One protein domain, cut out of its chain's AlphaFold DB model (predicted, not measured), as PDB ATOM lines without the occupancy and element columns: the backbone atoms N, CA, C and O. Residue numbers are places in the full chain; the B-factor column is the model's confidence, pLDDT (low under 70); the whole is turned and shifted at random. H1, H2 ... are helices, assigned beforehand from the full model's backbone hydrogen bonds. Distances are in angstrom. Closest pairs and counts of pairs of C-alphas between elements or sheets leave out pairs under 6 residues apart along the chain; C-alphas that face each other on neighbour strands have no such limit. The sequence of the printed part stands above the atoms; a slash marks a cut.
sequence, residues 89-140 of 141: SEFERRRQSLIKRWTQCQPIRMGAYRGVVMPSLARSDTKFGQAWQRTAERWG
ATOM      1  N   SER A  89      48.965 110.309  44.777       91.00
ATOM      2  CA  SER A  89      48.932 108.842  44.754       91.00
ATOM      3  C   SER A  89      50.172 108.217  44.094       91.00
ATOM      4  O   SER A  89      50.666 107.177  44.541       91.00
ATOM      5  N   GLU A  90      50.718 108.856  43.053       87.88
ATOM      6  CA  GLU A  90      51.952 108.425  42.390       87.88
ATOM      7  C   GLU A  90      53.170 108.676  43.282       87.88
ATOM      8  O   GLU A  90      54.042 107.803  43.389       87.88
ATOM      9  N   PHE A  91      53.209 109.826  43.962       86.00
ATOM     10  CA  PHE A  91      54.242 110.120  44.952       86.00
ATOM     11  C   PHE A  91      54.200 109.139  46.118       86.00
ATOM     12  O   PHE A  91      55.243 108.596  46.484       86.00
ATOM     13  N   GLU A  92      53.017 108.824  46.640       90.94
ATOM     14  CA  GLU A  92      52.867 107.883  47.745       90.94
ATOM     15  C   GLU A  92      53.334 106.482  47.352       90.94
ATOM     16  O   GLU A  92      54.151 105.871  48.044       90.94
ATOM     17  N   ARG A  93      52.944 106.000  46.166       89.56
ATOM     18  CA  ARG A  93      53.450 104.729  45.631       89.56
ATOM     19  C   ARG A  93      54.978 104.716  45.541       89.56
ATOM     20  O   ARG A  93      55.609 103.691  45.826       89.56
ATOM     21  N   ARG A  94      55.591 105.834  45.139       85.88
ATOM     22  CA  ARG A  94      57.050 105.956  45.045       85.88
ATOM     23  C   ARG A  94      57.701 105.987  46.427       85.88
ATOM     24  O   ARG A  94      58.664 105.248  46.619       85.88
ATOM     25  N   ARG A  95      57.151 106.729  47.395       88.12
ATOM     26  CA  ARG A  95      57.605 106.736  48.798       88.12
ATOM     27  C   ARG A  95      57.562 105.337  49.408       88.12
ATOM     28  O   ARG A  95      58.585 104.870  49.903       88.12
ATOM     29  N   GLN A  96      56.454 104.612  49.253       89.62
ATOM     30  CA  GLN A  96      56.327 103.225  49.721       89.62
ATOM     31  C   GLN A  96      57.371 102.296  49.082       89.62
ATOM     32  O   GLN A  96      58.008 101.483  49.759       89.62
ATOM     33  N   SER A  97      57.611 102.436  47.773       86.00
ATOM     34  CA  SER A  97      58.656 101.666  47.089       86.00
ATOM     35  C   SER A  97      60.063 102.010  47.585       86.00
ATOM     36  O   SER A  97      60.901 101.110  47.672       86.00
ATOM     37  N   LEU A  98      60.348 103.285  47.863       82.44
ATOM     38  CA  LEU A  98      61.640 103.729  48.386       82.44
ATOM     39  C   LEU A  98      61.865 103.162  49.786       82.44
ATOM     40  O   LEU A  98      62.863 102.479  49.987       82.44
ATOM     41  N   ILE A  99      60.904 103.321  50.701       82.50
ATOM     42  CA  ILE A  99      60.971 102.763  52.062       82.50
ATOM     43  C   ILE A  99      61.243 101.256  52.010       82.50
ATOM     44  O   ILE A  99      62.149 100.766  52.682       82.50
ATOM     45  N   LYS A 100      60.525 100.512  51.160       82.44
ATOM     46  CA  LYS A 100      60.697  99.057  51.042       82.44
ATOM     47  C   LYS A 100      62.056  98.639  50.470       82.44
ATOM     48  O   LYS A 100      62.574  97.598  50.861       82.44
ATOM     49  N   ARG A 101      62.599  99.376  49.491       78.06
ATOM     50  CA  ARG A 101      63.791  98.953  48.724       78.06
ATOM     51  C   ARG A 101      65.095  99.554  49.237       78.06
ATOM     52  O   ARG A 101      66.112  98.873  49.217       78.06
ATOM     53  N   TRP A 102      65.082 100.812  49.665       72.62
ATOM     54  CA  TRP A 102      66.286 101.536  50.091       72.62
ATOM     55  C   TRP A 102      66.728 101.162  51.504       72.62
ATOM     56  O   TRP A 102      67.898 101.309  51.845       72.62
ATOM     57  N   THR A 103      65.819 100.618  52.313       70.00
ATOM     58  CA  THR A 103      66.167 100.013  53.604       70.00
ATOM     59  C   THR A 103      66.890  98.674  53.449       70.00
ATOM     60  O   THR A 103      67.521  98.218  54.403       70.00
ATOM     61  N   GLN A 104      66.845  98.044  52.270       74.19
ATOM     62  CA  GLN A 104      67.544  96.787  52.015       74.19
ATOM     63  C   GLN A 104      69.020  97.038  51.719       74.19
ATOM     64  O   GLN A 104      69.375  97.974  51.003       74.19
ATOM     65  N   CYS A 105      69.884  96.158  52.220       73.50
ATOM     66  CA  CYS A 105      71.299  96.178  51.881       73.50
ATOM     67  C   CYS A 105      71.482  95.887  50.381       73.50
ATOM     68  O   CYS A 105      71.079  94.828  49.897       73.50
ATOM     69  N   GLN A 106      72.083  96.821  49.642       74.12
ATOM     70  CA  GLN A 106      72.302  96.681  48.202       74.12
ATOM     71  C   GLN A 106      73.755  96.262  47.930       74.12
ATOM     72  O   GLN A 106      74.677  96.965  48.355       74.12
ATOM     73  N   PRO A 107      74.001  95.142  47.227       81.56
ATOM     74  CA  PRO A 107      75.343  94.793  46.787       81.56
ATOM     75  C   PRO A 107      75.780  95.722  45.653       81.56
ATOM     76  O   PRO A 107      75.072  95.885  44.656       81.56
ATOM     77  N   ILE A 108      76.976  96.291  45.772       79.12
ATOM     78  CA  ILE A 108      77.607  97.047  44.696       79.12
ATOM     79  C   ILE A 108      77.957  96.059  43.581       79.12
ATOM     80  O   ILE A 108      78.728  95.117  43.774       79.12
ATOM     81  N   ARG A 109      77.364  96.246  42.398       82.19
ATOM     82  CA  ARG A 109      77.518  95.307  41.271       82.19
ATOM     83  C   ARG A 109      78.677  95.645  40.336       82.19
ATOM     84  O   ARG A 109      79.069  94.786  39.553       82.19
ATOM     85  N   MET A 110      79.228  96.856  40.420       70.62
ATOM     86  CA  MET A 110      80.188  97.400  39.453       70.62
ATOM     87  C   MET A 110      81.293  98.217  40.138       70.62
ATOM     88  O   MET A 110      81.079  98.773  41.213       70.62
ATOM     89  N   GLY A 111      82.455  98.332  39.487       82.12
ATOM     90  CA  GLY A 111      83.577  99.168  39.937       82.12
ATOM     91  C   GLY A 111      84.450  98.542  41.033       82.12
ATOM     92  O   GLY A 111      84.332  97.357  41.338       82.12
ATOM     93  N   ALA A 112      85.332  99.354  41.626       78.50
ATOM     94  CA  ALA A 112      86.336  98.920  42.609       78.50
ATOM     95  C   ALA A 112      85.743  98.292  43.887       78.50
ATOM     96  O   ALA A 112      86.415  97.528  44.568       78.50
ATOM     97  N   TYR A 113      84.475  98.581  44.187       72.62
ATOM     98  CA  TYR A 113      83.763  98.058  45.355       72.62
ATOM     99  C   TYR A 113      82.795  96.917  45.008       72.62
ATOM    100  O   TYR A 113      81.910  96.597  45.800       72.62
ATOM    101  N   ARG A 114      82.916  96.301  43.824       83.25
ATOM    102  CA  ARG A 114      82.055  95.185  43.411       83.25
ATOM    103  C   ARG A 114      82.078  94.058  44.452       83.25
ATOM    104  O   ARG A 114      83.139  93.578  44.830       83.25
ATOM    105  N   GLY A 115      80.896  93.612  44.873       81.88
ATOM    106  CA  GLY A 115      80.715  92.571  45.891       81.88
ATOM    107  C   GLY A 115      80.580  93.101  47.320       81.88
ATOM    108  O   GLY A 115      80.108  92.371  48.187       81.88
ATOM    109  N   VAL A 116      80.903  94.375  47.570       81.12
ATOM    110  CA  VAL A 116      80.629  95.017  48.860       81.12
ATOM    111  C   VAL A 116      79.124  95.230  49.003       81.12
ATOM    112  O   VAL A 116      78.473  95.795  48.124       81.12
ATOM    113  N   VAL A 117      78.565  94.784  50.124       80.62
ATOM    114  CA  VAL A 117      77.166  95.018  50.480       80.62
ATOM    115  C   VAL A 117      77.083  96.326  51.257       80.62
ATOM    116  O   VAL A 117      77.636  96.422  52.353       80.62
ATOM    117  N   MET A 118      76.410  97.340  50.703       72.00
ATOM    118  CA  MET A 118      76.183  98.572  51.454       72.00
ATOM    119  C   MET A 118      75.270  98.282  52.649       72.00
ATOM    120  O   MET A 118      74.219  97.654  52.467       72.00
ATOM    121  N   PRO A 119      75.639  98.732  53.861       70.25
ATOM    122  CA  PRO A 119      74.731  98.673  54.992       70.25
ATOM    123  C   PRO A 119      73.505  99.545  54.706       70.25
ATOM    124  O   PRO A 119      73.593 100.555  54.007       70.25
ATOM    125  N   SER A 120      72.357  99.144  55.250       70.75
ATOM    126  CA  SER A 120      71.124  99.928  55.162       70.75
ATOM    127  C   SER A 120      71.348 101.367  55.632       70.75
ATOM    128  O   SER A 120      71.929 101.584  56.694       70.75
ATOM    129  N   LEU A 121      70.829 102.348  54.891       65.38
ATOM    130  CA  LEU A 121      70.859 103.761  55.298       65.38
ATOM    131  C   LEU A 121      70.059 104.024  56.587       65.38
ATOM    132  O   LEU A 121      70.296 105.022  57.257       65.38
ATOM    133  N   ALA A 122      69.154 103.115  56.966       66.06
ATOM    134  CA  ALA A 122      68.411 103.183  58.223       66.06
ATOM    135  C   ALA A 122      69.241 102.742  59.447       66.06
ATOM    136  O   ALA A 122      68.799 102.902  60.582       66.06
ATOM    137  N   ARG A 123      70.437 102.172  59.241       69.38
ATOM    138  CA  ARG A 123      71.322 101.694  60.309       69.38
ATOM    139  C   ARG A 123      72.330 102.762  60.726       69.38
ATOM    140  O   ARG A 123      73.469 102.793  60.246       69.38
ATOM    141  N   SER A 124      71.909 103.610  61.662       68.25
ATOM    142  CA  SER A 124      72.747 104.628  62.314       68.25
ATOM    143  C   SER A 124      73.893 104.042  63.150       68.25
ATOM    144  O   SER A 124      74.848 104.744  63.469       68.25
ATOM    145  N   ASP A 125      73.846 102.747  63.468       76.69
ATOM    146  CA  ASP A 125      74.868 102.036  64.241       76.69
ATOM    147  C   ASP A 125      76.124 101.676  63.426       76.69
ATOM    148  O   ASP A 125      77.138 101.253  63.980       76.69
ATOM    149  N   THR A 126      76.094 101.860  62.104       73.75
ATOM    150  CA  THR A 126      77.241 101.578  61.230       73.75
ATOM    151  C   THR A 126      78.117 102.815  61.028       73.75
ATOM    152  O   THR A 126      77.621 103.938  60.982       73.75
ATOM    153  N   LYS A 127      79.432 102.630  60.811       77.12
ATOM    154  CA  LYS A 127      80.353 103.743  60.478       77.12
ATOM    155  C   LYS A 127      79.865 104.565  59.277       77.12
ATOM    156  O   LYS A 127      80.037 105.779  59.253       77.12
ATOM    157  N   PHE A 128      79.248 103.898  58.301       73.19
ATOM    158  CA  PHE A 128      78.639 104.548  57.145       73.19
ATOM    159  C   PHE A 128      77.392 105.357  57.531       73.19
ATOM    160  O   PHE A 128      77.306 106.526  57.171       73.19
ATOM    161  N   GLY A 129      76.477 104.786  58.321       72.81
ATOM    162  CA  GLY A 129      75.291 105.488  58.823       72.81
ATOM    163  C   GLY A 129      75.634 106.737  59.639       72.81
ATOM    164  O   GLY A 129      75.056 107.794  59.408       72.81
ATOM    165  N   GLN A 130      76.645 106.663  60.510       79.31
ATOM    166  CA  GLN A 130      77.132 107.818  61.279       79.31
ATOM    167  C   GLN A 130      77.763 108.909  60.397       79.31
ATOM    168  O   GLN A 130      77.659 110.095  60.707       79.31
ATOM    169  N   ALA A 131      78.458 108.527  59.319       78.38
ATOM    170  CA  ALA A 131      79.035 109.476  58.363       78.38
ATOM    171  C   ALA A 131      77.952 110.148  57.503       78.38
ATOM    172  O   ALA A 131      78.027 111.347  57.226       78.38
ATOM    173  N   TRP A 132      76.929 109.382  57.118       73.94
ATOM    174  CA  TRP A 132      75.752 109.889  56.425       73.94
ATOM    175  C   TRP A 132      74.970 110.885  57.290       73.94
ATOM    176  O   TRP A 132      74.732 111.997  56.835       73.94
ATOM    177  N   GLN A 133      74.663 110.550  58.550       76.44
ATOM    178  CA  GLN A 133      73.944 111.442  59.475       76.44
ATOM    179  C   GLN A 133      74.643 112.792  59.661       76.44
ATOM    180  O   GLN A 133      74.007 113.827  59.509       76.44
ATOM    181  N   ARG A 134      75.965 112.803  59.871       82.94
ATOM    182  CA  ARG A 134      76.735 114.059  59.969       82.94
ATOM    183  C   ARG A 134      76.655 114.915  58.705       82.94
ATOM    184  O   ARG A 134      76.747 116.138  58.764       82.94
ATOM    185  N   THR A 135      76.536 114.269  57.547       77.81
ATOM    186  CA  THR A 135      76.404 114.953  56.258       77.81
ATOM    187  C   THR A 135      74.990 115.505  56.080       77.81
ATOM    188  O   THR A 135      74.847 116.638  55.634       77.81
ATOM    189  N   ALA A 136      73.969 114.742  56.477       75.50
ATOM    190  CA  ALA A 136      72.571 115.165  56.474       75.50
ATOM    191  C   ALA A 136      72.346 116.375  57.402       75.50
ATOM    192  O   ALA A 136      71.871 117.410  56.942       75.50
ATOM    193  N   GLU A 137      72.863 116.320  58.638       85.25
ATOM    194  CA  GLU A 137      72.859 117.443  59.593       85.25
ATOM    195  C   GLU A 137      73.501 118.703  59.000       85.25
ATOM    196  O   GLU A 137      72.955 119.800  59.099       85.25
ATOM    197  N   ARG A 138      74.648 118.553  58.323       82.50
ATOM    198  CA  ARG A 138      75.332 119.666  57.648       82.50
ATOM    199  C   ARG A 138      74.498 120.276  56.517       82.50
ATOM    200  O   ARG A 138      74.685 121.448  56.197       82.50
ATOM    201  N   TRP A 139      73.637 119.488  55.883       76.00
ATOM    202  CA  TRP A 139      72.763 119.920  54.791       76.00
ATOM    203  C   TRP A 139      71.369 120.352  55.267       76.00
ATOM    204  O   TRP A 139      70.585 120.820  54.447       76.00
ATOM    205  N   GLY A 140      71.075 120.247  56.568       74.44
ATOM    206  CA  GLY A 140      69.779 120.609  57.142       74.44
ATOM    207  C   GLY A 140      68.653 119.633  56.789       74.44
ATOM    208  O   GLY A 140      67.504 120.058  56.689       74.44
TER     209      GLY A 140
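AT A GLANCE: This is residues 89 to 140 of the 141 residues of the protein "Phosphoadenosine phosphosulfate reductase family protein" of Salmonella montevideo (UniProt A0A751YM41). Two separate helices, H1 and H2, are joined by a long loop, residues 103 to 126, which runs out to about Ala 112 and folds back on itself before H2 begins. The first part of H1, residues 89 to 98, sticks out as one arm, and the end of H2 with the last residue, residues 134 to 140, sticks out as another. The printed part has 52 residues with two named helices, H1 then H2, and no named strand; the class is all helix. The whole is loose, with a radius of gyration of the C-alphas of 13.4 A, and spans 38 by 29 by 18 A.

HOW THE PARTS SIT: From the first printed residue, H1 takes residues 89 to 102, and its residues 89 to 98 stand free. A long link of 24 residues follows, and its C-alphas lie 3 to 19 A from the mean of all C-alphas. H2 comes next, residues 127 to 139, and residues 134 to 140 stand free, of which 134 to 139 belong to H2. H1 and H2 are apart, with no C-alpha of the one within 8 A of the other. In both helices every O i to N i+4 pair is within hydrogen-bond range.

IN THESE COORDINATES: H1 begins at C-alpha 89, (48.932, 108.842, 44.754), and ends at C-alpha 102, (66.286, 101.536, 50.091), 19.6 A away. H2 runs from Lys 127 to Trp 139, 18.8 A between their C-alphas, and ends at C-alpha 139, (72.763, 119.920, 54.791).

THE WHOLE: The two C-alphas farthest apart, those of Ser 89 and Ala 112, are 38.8 A apart. Without the stretches that stand free, a body of 35 residues spans 25 by 22 by 11 A. The printed part has no cut. The mean pLDDT of the printed part is 78.4, and residues 121 to 124 are under 70.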